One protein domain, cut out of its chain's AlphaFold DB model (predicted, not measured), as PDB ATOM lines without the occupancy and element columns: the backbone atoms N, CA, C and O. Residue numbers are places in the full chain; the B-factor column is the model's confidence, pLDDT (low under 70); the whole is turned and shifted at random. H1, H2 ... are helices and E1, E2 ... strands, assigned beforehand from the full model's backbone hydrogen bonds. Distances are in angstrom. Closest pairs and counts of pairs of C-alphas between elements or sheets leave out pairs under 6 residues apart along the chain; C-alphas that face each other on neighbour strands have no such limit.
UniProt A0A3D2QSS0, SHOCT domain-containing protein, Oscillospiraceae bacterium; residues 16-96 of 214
ATOM      1  N   SER A  16      50.880 -22.575 -26.770       81.25
ATOM      2  CA  SER A  16      51.266 -23.552 -25.754       81.25
ATOM      3  C   SER A  16      50.073 -24.307 -25.181       81.25
ATOM      4  O   SER A  16      50.178 -25.515 -25.016       81.25
ATOM      5  N   ALA A  17      48.927 -23.650 -24.959       85.88
ATOM      6  CA  ALA A  17      47.707 -24.355 -24.561       85.88
ATOM      7  C   ALA A  17      47.296 -25.384 -25.626       85.88
ATOM      8  O   ALA A  17      46.983 -26.520 -25.289       85.88
ATOM      9  N   LEU A  18      47.383 -25.016 -26.910       87.44
ATOM     10  CA  LEU A  18      47.100 -25.925 -28.021       87.44
ATOM     11  C   LEU A  18      48.057 -27.129 -28.037       87.44
ATOM     12  O   LEU A  18      47.594 -28.259 -28.143       87.44
ATOM     13  N   ILE A  19      49.367 -26.905 -27.883       89.06
ATOM     14  CA  ILE A  19      50.368 -27.987 -27.833       89.06
ATOM     15  C   ILE A  19      50.092 -28.937 -26.661       89.06
ATOM     16  O   ILE A  19      50.072 -30.150 -26.854       89.06
ATOM     17  N   VAL A  20      49.829 -28.402 -25.463       90.62
ATOM     18  CA  VAL A  20      49.515 -29.204 -24.268       90.62
ATOM     19  C   VAL A  20      48.264 -30.053 -24.497       90.62
ATOM     20  O   VAL A  20      48.271 -31.248 -24.204       90.62
ATOM     21  N   THR A  21      47.210 -29.477 -25.083       91.88
ATOM     22  CA  THR A  21      45.999 -30.229 -25.432       91.88
ATOM     23  C   THR A  21      46.292 -31.345 -26.438       91.88
ATOM     24  O   THR A  21      45.815 -32.459 -26.239       91.88
ATOM     25  N   ILE A  22      47.101 -31.096 -27.477       93.56
ATOM     26  CA  ILE A  22      47.482 -32.131 -28.455       93.56
ATOM     27  C   ILE A  22      48.242 -33.278 -27.779       93.56
ATOM     28  O   ILE A  22      47.915 -34.437 -28.017       93.56
ATOM     29  N   ILE A  23      49.218 -32.974 -26.916       94.19
ATOM     30  CA  ILE A  23      49.991 -33.989 -26.182       94.19
ATOM     31  C   ILE A  23      49.064 -34.855 -25.323       94.19
ATOM     32  O   ILE A  23      49.167 -36.081 -25.347       94.19
ATOM     33  N   GLY A  24      48.128 -34.234 -24.600       93.31
ATOM     34  CA  GLY A  24      47.152 -34.958 -23.788       93.31
ATOM     35  C   GLY A  24      46.249 -35.873 -24.624       93.31
ATOM     36  O   GLY A  24      46.052 -37.033 -24.269       93.31
ATOM     37  N   VAL A  25      45.761 -35.396 -25.775       95.06
ATOM     38  CA  VAL A  25      44.945 -36.206 -26.697       95.06
ATOM     39  C   VAL A  25      45.745 -37.381 -27.265       95.06
ATOM     40  O   VAL A  25      45.239 -38.500 -27.296       95.06
ATOM     41  N   LEU A  26      47.001 -37.165 -27.662       95.50
ATOM     42  CA  LEU A  26      47.874 -38.234 -28.155       95.50
ATOM     43  C   LEU A  26      48.129 -39.310 -27.093       95.50
ATOM     44  O   LEU A  26      48.113 -40.493 -27.421       95.50
ATOM     45  N   LEU A  27      48.308 -38.926 -25.825       94.31
ATOM     46  CA  LEU A  27      48.448 -39.880 -24.717       94.31
ATOM     47  C   LEU A  27      47.185 -40.720 -24.507       94.31
ATOM     48  O   LEU A  27      47.285 -41.924 -24.278       94.31
ATOM     49  N   ILE A  28      46.004 -40.110 -24.627       94.06
ATOM     50  CA  ILE A  28      44.732 -40.839 -24.556       94.06
ATOM     51  C   ILE A  28      44.639 -41.844 -25.710       94.06
ATOM     52  O   ILE A  28      44.330 -43.012 -25.483       94.06
ATOM     53  N   LEU A  29      44.967 -41.434 -26.939       94.38
ATOM     54  CA  LEU A  29      44.976 -42.336 -28.096       94.38
ATOM     55  C   LEU A  29      45.985 -43.480 -27.927       94.38
ATOM     56  O   LEU A  29      45.663 -44.629 -28.225       94.38
ATOM     57  N   ALA A  30      47.177 -43.191 -27.401       91.75
ATOM     58  CA  ALA A  30      48.186 -44.201 -27.098       91.75
ATOM     59  C   ALA A  30      47.698 -45.194 -26.033       91.75
ATOM     60  O   ALA A  30      47.913 -46.395 -26.181       91.75
ATOM     61  N   SER A  31      46.987 -44.723 -25.004       91.81
ATOM     62  CA  SER A  31      46.346 -45.591 -24.008       91.81
ATOM     63  C   SER A  31      45.363 -46.569 -24.662       91.81
ATOM     64  O   SER A  31      45.464 -47.778 -24.442       91.81
ATOM     65  N   PHE A  32      44.468 -46.083 -25.530       90.81
ATOM     66  CA  PHE A  32      43.538 -46.951 -26.261       90.81
ATOM     67  C   PHE A  32      44.263 -47.952 -27.161       90.81
ATOM     68  O   PHE A  32      43.903 -49.128 -27.182       90.81
ATOM     69  N   TYR A  33      45.307 -47.512 -27.864       91.25
ATOM     70  CA  TYR A  33      46.116 -48.391 -28.703       91.25
ATOM     71  C   TYR A  33      46.767 -49.516 -27.889       91.25
ATOM     72  O   TYR A  33      46.671 -50.684 -28.268       91.25
ATOM     73  N   VAL A  34      47.379 -49.186 -26.746       88.62
ATOM     74  CA  VAL A  34      47.969 -50.182 -25.843       88.62
ATOM     75  C   VAL A  34      46.892 -51.150 -25.362       88.62
ATOM     76  O   VAL A  34      47.092 -52.355 -25.468       88.62
ATOM     77  N   ALA A  35      45.734 -50.657 -24.916       88.31
ATOM     78  CA  ALA A  35      44.633 -51.506 -24.467       88.31
ATOM     79  C   ALA A  35      44.176 -52.495 -25.555       88.31
ATOM     80  O   ALA A  35      44.033 -53.685 -25.278       88.31
ATOM     81  N   ILE A  36      44.004 -52.039 -26.799       89.31
ATOM     82  CA  ILE A  36      43.645 -52.902 -27.937       89.31
ATOM     83  C   ILE A  36      44.743 -53.935 -28.201       89.31
ATOM     84  O   ILE A  36      44.454 -55.118 -28.371       89.31
ATOM     85  N   TYR A  37      46.006 -53.509 -28.211       87.81
ATOM     86  CA  TYR A  37      47.132 -54.404 -28.452       87.81
ATOM     87  C   TYR A  37      47.183 -55.538 -27.426       87.81
ATOM     88  O   TYR A  37      47.367 -56.702 -27.797       87.81
ATOM     89  N   VAL A  38      46.989 -55.227 -26.140       84.31
ATOM     90  CA  VAL A  38      47.025 -56.276 -25.124       84.31
ATOM     91  C   VAL A  38      45.758 -57.134 -25.134       84.31
ATOM     92  O   VAL A  38      45.858 -58.344 -24.946       84.31
ATOM     93  N   TYR A  39      44.591 -56.559 -25.438       84.94
ATOM     94  CA  TYR A  39      43.364 -57.329 -25.662       84.94
ATOM     95  C   TYR A  39      43.558 -58.402 -26.744       84.94
ATOM     96  O   TYR A  39      43.241 -59.568 -26.519       84.94
ATOM     97  N   LEU A  40      44.145 -58.023 -27.886       84.81
ATOM     98  CA  LEU A  40      44.395 -58.934 -29.006       84.81
ATOM     99  C   LEU A  40      45.444 -59.999 -28.680       84.81
ATOM    100  O   LEU A  40      45.295 -61.153 -29.077       84.81
ATOM    101  N   LYS A  41      46.512 -59.638 -27.957       82.44
ATOM    102  CA  LYS A  41      47.518 -60.624 -27.538       82.44
ATOM    103  C   LYS A  41      47.008 -61.550 -26.435       82.44
ATOM    104  O   LYS A  41      47.518 -62.664 -26.325       82.44
ATOM    105  N   GLY A  42      46.029 -61.135 -25.642       72.62
ATOM    106  CA  GLY A  42      45.596 -61.870 -24.462       72.62
ATOM    107  C   GLY A  42      46.627 -61.808 -23.332       72.62
ATOM    108  O   GLY A  42      47.831 -61.627 -23.540       72.62
ATOM    109  N   TYR A  43      46.139 -61.975 -22.108       70.00
ATOM    110  CA  TYR A  43      46.920 -61.735 -20.897       70.00
ATOM    111  C   TYR A  43      47.444 -63.026 -20.287       70.00
ATOM    112  O   TYR A  43      46.635 -63.921 -20.037       70.00
ATOM    113  N   PRO A  44      48.753 -63.146 -19.995       64.00
ATOM    114  CA  PRO A  44      49.256 -64.280 -19.232       64.00
ATOM    115  C   PRO A  44      48.737 -64.206 -17.791       64.00
ATOM    116  O   PRO A  44      49.038 -63.266 -17.059       64.00
ATOM    117  N   ARG A  45      47.953 -65.204 -17.371       61.62
ATOM    118  CA  ARG A  45      47.625 -65.401 -15.959       61.62
ATOM    119  C   ARG A  45      48.783 -66.147 -15.306       61.62
ATOM    120  O   ARG A  45      49.052 -67.295 -15.671       61.62
ATOM    121  N   TYR A  46      49.447 -65.494 -14.363       60.34
ATOM    122  CA  TYR A  46      50.471 -66.120 -13.535       60.34
ATOM    123  C   TYR A  46      49.819 -66.724 -12.294       60.34
ATOM    124  O   TYR A  46      48.990 -66.088 -11.645       60.34
ATOM    125  N   VAL A  47      50.172 -67.968 -11.995       57.78
ATOM    126  CA  VAL A  47      49.806 -68.658 -10.758       57.78
ATOM    127  C   VAL A  47      51.126 -69.145 -10.168       57.78
ATOM    128  O   VAL A  47      51.837 -69.888 -10.838       57.78
ATOM    129  N   TRP A  48      51.484 -68.667  -8.972       64.06
ATOM    130  CA  TRP A  48      52.793 -68.928  -8.343       64.06
ATOM    131  C   TRP A  48      53.991 -68.586  -9.256       64.06
ATOM    132  O   TRP A  48      54.905 -69.388  -9.402       64.06
ATOM    133  N   ASP A  49      53.951 -67.428  -9.929       63.78
ATOM    134  CA  ASP A  49      54.986 -66.938 -10.865       63.78
ATOM    135  C   ASP A  49      55.248 -67.798 -12.117       63.78
ATOM    136  O   ASP A  49      56.133 -67.492 -12.917       63.78
ATOM    137  N   VAL A  50      54.415 -68.811 -12.378       56.06
ATOM    138  CA  VAL A  50      54.476 -69.616 -13.606       56.06
ATOM    139  C   VAL A  50      53.324 -69.220 -14.543       56.06
ATOM    140  O   VAL A  50      52.169 -69.154 -14.101       56.06
ATOM    141  N   PRO A  51      53.577 -68.924 -15.837       62.03
ATOM    142  CA  PRO A  51      52.512 -68.593 -16.780       62.03
ATOM    143  C   PRO A  51      51.647 -69.833 -17.044       62.03
ATOM    144  O   PRO A  51      52.071 -70.766 -17.720       62.03
ATOM    145  N   TYR A  52      50.422 -69.843 -16.513       57.44
ATOM    146  CA  TYR A  52      49.545 -71.019 -16.525       57.44
ATOM    147  C   TYR A  52      48.588 -71.040 -17.733       57.44
ATOM    148  O   TYR A  52      48.365 -72.089 -18.334       57.44
ATOM    149  N   ARG A  53      48.018 -69.887 -18.134       63.59
ATOM    150  CA  ARG A  53      47.135 -69.774 -19.320       63.59
ATOM    151  C   ARG A  53      46.963 -68.319 -19.768       63.59
ATOM    152  O   ARG A  53      46.939 -67.429 -18.919       63.59
ATOM    153  N   ARG A  54      46.785 -68.060 -21.075       68.25
ATOM    154  CA  ARG A  54      46.308 -66.743 -21.543       68.25
ATOM    155  C   ARG A  54      44.799 -66.625 -21.345       68.25
ATOM    156  O   ARG A  54      44.061 -67.513 -21.768       68.25
ATOM    157  N   ILE A  55      44.354 -65.542 -20.711       69.56
ATOM    158  CA  ILE A  55      42.936 -65.192 -20.608       69.56
ATOM    159  C   ILE A  55      42.580 -64.305 -21.798       69.56
ATOM    160  O   ILE A  55      43.252 -63.304 -22.063       69.56
ATOM    161  N   TYR A  56      41.501 -64.678 -22.480       73.56
ATOM    162  CA  TYR A  56      40.857 -63.869 -23.501       73.56
ATOM    163  C   TYR A  56      39.487 -63.452 -22.981       73.56
ATOM    164  O   TYR A  56      38.706 -64.284 -22.519       73.56
ATOM    165  N   TYR A  57      39.209 -62.159 -23.043       74.38
ATOM    166  CA  TYR A  57      37.904 -61.619 -22.703       74.38
ATOM    167  C   TYR A  57      36.982 -61.696 -23.920       74.38
ATOM    168  O   TYR A  57      37.377 -61.336 -25.028       74.38
ATOM    169  N   HIS A  58      35.728 -62.099 -23.706       78.12
ATOM    170  CA  HIS A  58      34.720 -62.176 -24.772       78.12
ATOM    171  C   HIS A  58      34.415 -60.823 -25.431       78.12
ATOM    172  O   HIS A  58      34.013 -60.786 -26.589       78.12
ATOM    173  N   SER A  59      34.612 -59.716 -24.712       86.38
ATOM    174  CA  SER A  59      34.387 -58.359 -25.206       86.38
ATOM    175  C   SER A  59      35.532 -57.443 -24.790       86.38
ATOM    176  O   SER A  59      35.991 -57.500 -23.645       86.38
ATOM    177  N   PHE A  60      35.950 -56.565 -25.706       84.94
ATOM    178  CA  PHE A  60      36.921 -55.507 -25.426       84.94
ATOM    179  C   PHE A  60      36.455 -54.591 -24.290       84.94
ATOM    180  O   PHE A  60      37.267 -54.182 -23.473       84.94
ATOM    181  N   VAL A  61      35.152 -54.306 -24.197       85.19
ATOM    182  CA  VAL A  61      34.603 -53.412 -23.165       85.19
ATOM    183  C   VAL A  61      34.776 -54.008 -21.768       85.19
ATOM    184  O   VAL A  61      35.253 -53.320 -20.867       85.19
ATOM    185  N   ASN A  62      34.464 -55.296 -21.596       83.62
ATOM    186  CA  ASN A  62      34.624 -55.980 -20.308       83.62
ATOM    187  C   ASN A  62      36.097 -56.042 -19.910       83.62
ATOM    188  O   ASN A  62      36.448 -55.724 -18.780       83.62
ATOM    189  N   PHE A  63      36.965 -56.367 -20.872       84.94
ATOM    190  CA  PHE A  63      38.405 -56.294 -20.675       84.94
ATOM    191  C   PHE A  63      38.851 -54.896 -20.218       84.94
ATOM    192  O   PHE A  63      39.574 -54.771 -19.232       84.94
ATOM    193  N   TYR A  64      38.413 -53.856 -20.928       84.06
ATOM    194  CA  TYR A  64      38.847 -52.483 -20.709       84.06
ATOM    195  C   TYR A  64      38.454 -51.959 -19.327       84.06
ATOM    196  O   TYR A  64      39.238 -51.256 -18.699       84.06
ATOM    197  N   ILE A  65      37.262 -52.317 -18.841       83.06
ATOM    198  CA  ILE A  65      36.772 -51.914 -17.517       83.06
ATOM    199  C   ILE A  65      37.444 -52.736 -16.413       83.06
ATOM    200  O   ILE A  65      37.979 -52.166 -15.464       83.06
ATOM    201  N   GLU A  66      37.457 -54.066 -16.530       80.38
ATOM    202  CA  GLU A  66      37.973 -54.936 -15.465       80.38
ATOM    203  C   GLU A  66      39.493 -54.840 -15.310       80.38
ATOM    204  O   GLU A  66      40.017 -54.907 -14.201       80.38
ATOM    205  N   SER A  67      40.221 -54.658 -16.414       77.75
ATOM    206  CA  SER A  67      41.687 -54.594 -16.402       77.75
ATOM    207  C   SER A  67      42.238 -53.175 -16.249       77.75
ATOM    208  O   SER A  67      43.461 -53.004 -16.284       77.75
ATOM    209  N   PHE A  68      41.366 -52.175 -16.065       79.25
ATOM    210  CA  PHE A  68      41.723 -50.755 -16.089       79.25
ATOM    211  C   PHE A  68      42.781 -50.385 -15.041       79.25
ATOM    212  O   PHE A  68      43.749 -49.696 -15.352       79.25
ATOM    213  N   PHE A  69      42.620 -50.869 -13.804       71.88
ATOM    214  CA  PHE A  69      43.517 -50.553 -12.683       71.88
ATOM    215  C   PHE A  69      44.450 -51.695 -12.283       71.88
ATOM    216  O   PHE A  69      45.397 -51.473 -11.534       71.88
ATOM    217  N   VAL A  70      44.175 -52.916 -12.740       65.38
ATOM    218  CA  VAL A  70      44.708 -54.108 -12.072       65.38
ATOM    219  C   VAL A  70      46.087 -54.504 -12.602       65.38
ATOM    220  O   VAL A  70      46.951 -54.880 -11.819       65.38
ATOM    221  N   TYR A  71      46.323 -54.399 -13.915       58.09
ATOM    222  CA  TYR A  71      47.511 -55.023 -14.522       58.09
ATOM    223  C   TYR A  71      48.209 -54.205 -15.613       58.09
ATOM    224  O   TYR A  71      49.177 -54.689 -16.194       58.09
ATOM    225  N   ASN A  72      47.749 -52.988 -15.934       64.75
ATOM    226  CA  ASN A  72      48.230 -52.296 -17.129       64.75
ATOM    227  C   ASN A  72      48.467 -50.800 -16.967       64.75
ATOM    228  O   ASN A  72      47.691 -50.073 -16.354       64.75
ATOM    229  N   CYS A  73      49.505 -50.328 -17.652       75.06
ATOM    230  CA  CYS A  73      49.856 -48.918 -17.748       75.06
ATOM    231  C   CYS A  73      48.821 -48.074 -18.517       75.06
ATOM    232  O   CYS A  73      48.803 -46.857 -18.341       75.06
ATOM    233  N   TYR A  74      47.940 -48.679 -19.330       84.62
ATOM    234  CA  TYR A  74      47.011 -47.916 -20.171       84.62
ATOM    235  C   TYR A  74      45.975 -47.121 -19.361       84.62
ATOM    236  O   TYR A  74      45.683 -45.984 -19.732       84.62
ATOM    237  N   GLY A  75      45.448 -47.654 -18.252       85.94
ATOM    238  CA  GLY A  75      44.468 -46.940 -17.422       85.94
ATOM    239  C   GLY A  75      45.071 -45.679 -16.798       85.94
ATOM    240  O   GLY A  75      44.519 -44.584 -16.917       85.94
ATOM    241  N   TRP A  76      46.282 -45.801 -16.247       86.81
ATOM    242  CA  TRP A  76      47.058 -44.669 -15.735       86.81
ATOM    243  C   TRP A  76      47.406 -43.652 -16.827       86.81
ATOM    244  O   TRP A  76      47.265 -42.449 -16.608       86.81
ATOM    245  N   MET A  77      47.794 -44.112 -18.021       89.00
ATOM    246  CA  MET A  77      48.035 -43.235 -19.172       89.00
ATOM    247  C   MET A  77      46.783 -42.449 -19.575       89.00
ATOM    248  O   MET A  77      46.901 -41.270 -19.907       89.00
ATOM    249  N   LEU A  78      45.591 -43.057 -19.512       90.88
ATOM    250  CA  LEU A  78      44.340 -42.355 -19.802       90.88
ATOM    251  C   LEU A  78      44.068 -41.261 -18.773       90.88
ATOM    252  O   LEU A  78      43.749 -40.140 -19.160       90.88
ATOM    253  N   ILE A  79      44.220 -41.562 -17.480       91.19
ATOM    254  CA  ILE A  79      44.002 -40.588 -16.400       91.19
ATOM    255  C   ILE A  79      44.963 -39.403 -16.549       91.19
ATOM    256  O   ILE A  79      44.535 -38.248 -16.533       91.19
ATOM    257  N   ILE A  80      46.255 -39.680 -16.741       91.56
ATOM    258  CA  ILE A  80      47.283 -38.647 -16.925       91.56
ATOM    259  C   ILE A  80      46.998 -37.832 -18.194       91.56
ATOM    260  O   ILE A  80      47.032 -36.602 -18.156       91.56
ATOM    261  N   GLY A  81      46.662 -38.494 -19.303       92.56
ATOM    262  CA  GLY A  81      46.295 -37.834 -20.554       92.56
ATOM    263  C   GLY A  81      45.086 -36.908 -20.389       92.56
ATOM    264  O   GLY A  81      45.140 -35.749 -20.800       92.56
ATOM    265  N   ALA A  82      44.031 -37.372 -19.714       93.81
ATOM    266  CA  ALA A  82      42.837 -36.579 -19.427       93.81
ATOM    267  C   ALA A  82      43.151 -35.354 -18.554       93.81
ATOM    268  O   ALA A  82      42.707 -34.248 -18.868       93.81
ATOM    269  N   LEU A  83      43.972 -35.514 -17.511       94.81
ATOM    270  CA  LEU A  83      44.427 -34.399 -16.674       94.81
ATOM    271  C   LEU A  83      45.193 -33.349 -17.488       94.81
ATOM    272  O   LEU A  83      44.920 -32.155 -17.359       94.81
ATOM    273  N   ILE A  84      46.099 -33.773 -18.374       93.56
ATOM    274  CA  ILE A  84      46.854 -32.865 -19.252       93.56
ATOM    275  C   ILE A  84      45.913 -32.100 -20.194       93.56
ATOM    276  O   ILE A  84      46.067 -30.889 -20.370       93.56
ATOM    277  N   VAL A  85      44.905 -32.769 -20.766       94.19
ATOM    278  CA  VAL A  85      43.890 -32.113 -21.608       94.19
ATOM    279  C   VAL A  85      43.124 -31.055 -20.815       94.19
ATOM    280  O   VAL A  85      42.983 -29.928 -21.295       94.19
ATOM    281  N   ILE A  86      42.674 -31.380 -19.597       93.44
ATOM    282  CA  ILE A  86      41.968 -30.440 -18.714       93.44
ATOM    283  C   ILE A  86      42.843 -29.214 -18.432       93.44
ATOM    284  O   ILE A  86      42.379 -28.083 -18.585       93.44
ATOM    285  N   VAL A  87      44.122 -29.415 -18.101       91.12
ATOM    286  CA  VAL A  87      45.081 -28.319 -17.889       91.12
ATOM    287  C   VAL A  87      45.214 -27.454 -19.145       91.12
ATOM    288  O   VAL A  87      45.124 -26.230 -19.052       91.12
ATOM    289  N   GLY A  88      45.353 -28.057 -20.329       88.62
ATOM    290  CA  GLY A  88      45.418 -27.325 -21.598       88.62
ATOM    291  C   GLY A  88      44.161 -26.487 -21.873       88.62
ATOM    292  O   GLY A  88      44.261 -25.325 -22.275       88.62
ATOM    293  N   ILE A  89      42.972 -27.028 -21.581       88.06
ATOM    294  CA  ILE A  89      41.695 -26.307 -21.709       88.06
ATOM    295  C   ILE A  89      41.638 -25.127 -20.732       88.06
ATOM    296  O   ILE A  89      41.300 -24.015 -21.141       88.06
ATOM    297  N   ILE A  90      42.006 -25.337 -19.465       86.19
ATOM    298  CA  ILE A  90      42.053 -24.270 -18.455       86.19
ATOM    299  C   ILE A  90      43.019 -23.167 -18.902       86.19
ATOM    300  O   ILE A  90      42.650 -21.993 -18.898       86.19
ATOM    301  N   MET A  91      44.221 -23.524 -19.367       83.25
ATOM    302  CA  MET A  91      45.188 -22.562 -19.905       83.25
ATOM    303  C   MET A  91      44.599 -21.756 -21.067       83.25
ATOM    304  O   MET A  91      44.759 -20.535 -21.111       83.25
ATOM    305  N   LYS A  92      43.885 -22.397 -21.996       84.25
ATOM    306  CA  LYS A  92      43.236 -21.711 -23.121       84.25
ATOM    307  C   LYS A  92      42.183 -20.704 -22.645       84.25
ATOM    308  O   LYS A  92      42.225 -19.536 -23.028       84.25
ATOM    309  N   LEU A  93      41.285 -21.124 -21.754       79.75
ATOM    310  CA  LEU A  93      40.217 -20.271 -21.218       79.75
ATOM    311  C   LEU A  93      40.756 -19.071 -20.428       79.75
ATOM    312  O   LEU A  93      40.185 -17.979 -20.489       79.75
ATOM    313  N   CYS A  94      41.857 -19.272 -19.707       75.44
ATOM    314  CA  CYS A  94      42.530 -18.247 -18.921       75.44
ATOM    315  C   CYS A  94      43.280 -17.211 -19.766       75.44
ATOM    316  O   CYS A  94      43.474 -16.095 -19.290       75.44
ATOM    317  N   THR A  95      43.709 -17.562 -20.983       71.81
ATOM    318  CA  THR A  95      44.589 -16.724 -21.816       71.81
ATOM    319  C   THR A  95      43.853 -15.952 -22.912       71.81
ATOM    320  O   THR A  95      44.218 -14.818 -23.200       71.81
ATOM    321  N   GLU A  96      42.779 -16.496 -23.494       70.31
ATOM    322  CA  GLU A  96      42.108 -15.890 -24.662       70.31
ATOM    323  C   GLU A  96      41.236 -14.657 -24.350       70.31
ATOM    324  O   GLU A  96      40.793 -13.973 -25.268       70.31
TER     325      GLU A  96
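AT A GLANCE: This is residues 16 to 96 of the 214 residues of the protein "SHOCT domain-containing protein" of Oscillospiraceae bacterium (UniProt A0A3D2QSS0). A small strand hairpin, E1 and E2, sits at one end of a rod made by two long helices, H1 and H3, side by side and running opposite ways; short H2, about perpendicular to H1, touches it near the hairpin end, at H1 residues 35 to 39 alone. The 81 printed residues run H1, E1, E2, H2, H3: mostly helix, with an antiparallel sheet E1 - E2. The whole is loose, radius of gyration of the C-alphas 16.5 A, spanning 56 by 23 by 16 A.

IN THESE COORDINATES: E1 is residues 43 to 47 and E2 50 to 55. H1, residues 16 to 41, spans 37.3 A from C-alpha 16 at (51.266, -23.552, -25.754). H2 is residues 60 to 66. H3, residues 73 to 95, spans 32.9 A to C-alpha 95 at (44.589, -16.724, -21.816).

HOW THE PARTS SIT: In the hairpin, N 45 and O 53 are 2.9 A apart, within hydrogen-bond range. H1 touches H3, closest C-alphas Gly 24 and Gly 81 at 4.4 A, at a shallow tilt of 17 degrees, opposite ways. With residues 35 to 39 alone, H1 touches H2, closest C-alphas Tyr 39 and Phe 60 at 6.7 A, about perpendicular at 79 degrees. H2 and H3 are apart. In H1, H2 and H3 every O i to N i+4 pair is within hydrogen-bond range.

THE WHOLE: The farthest C-alphas, Trp 48 and Glu 96, are 56.5 A apart. The printed part has no cut and no long link. pLDDT is under 70 at residues 44 to 55 and 70 to 72.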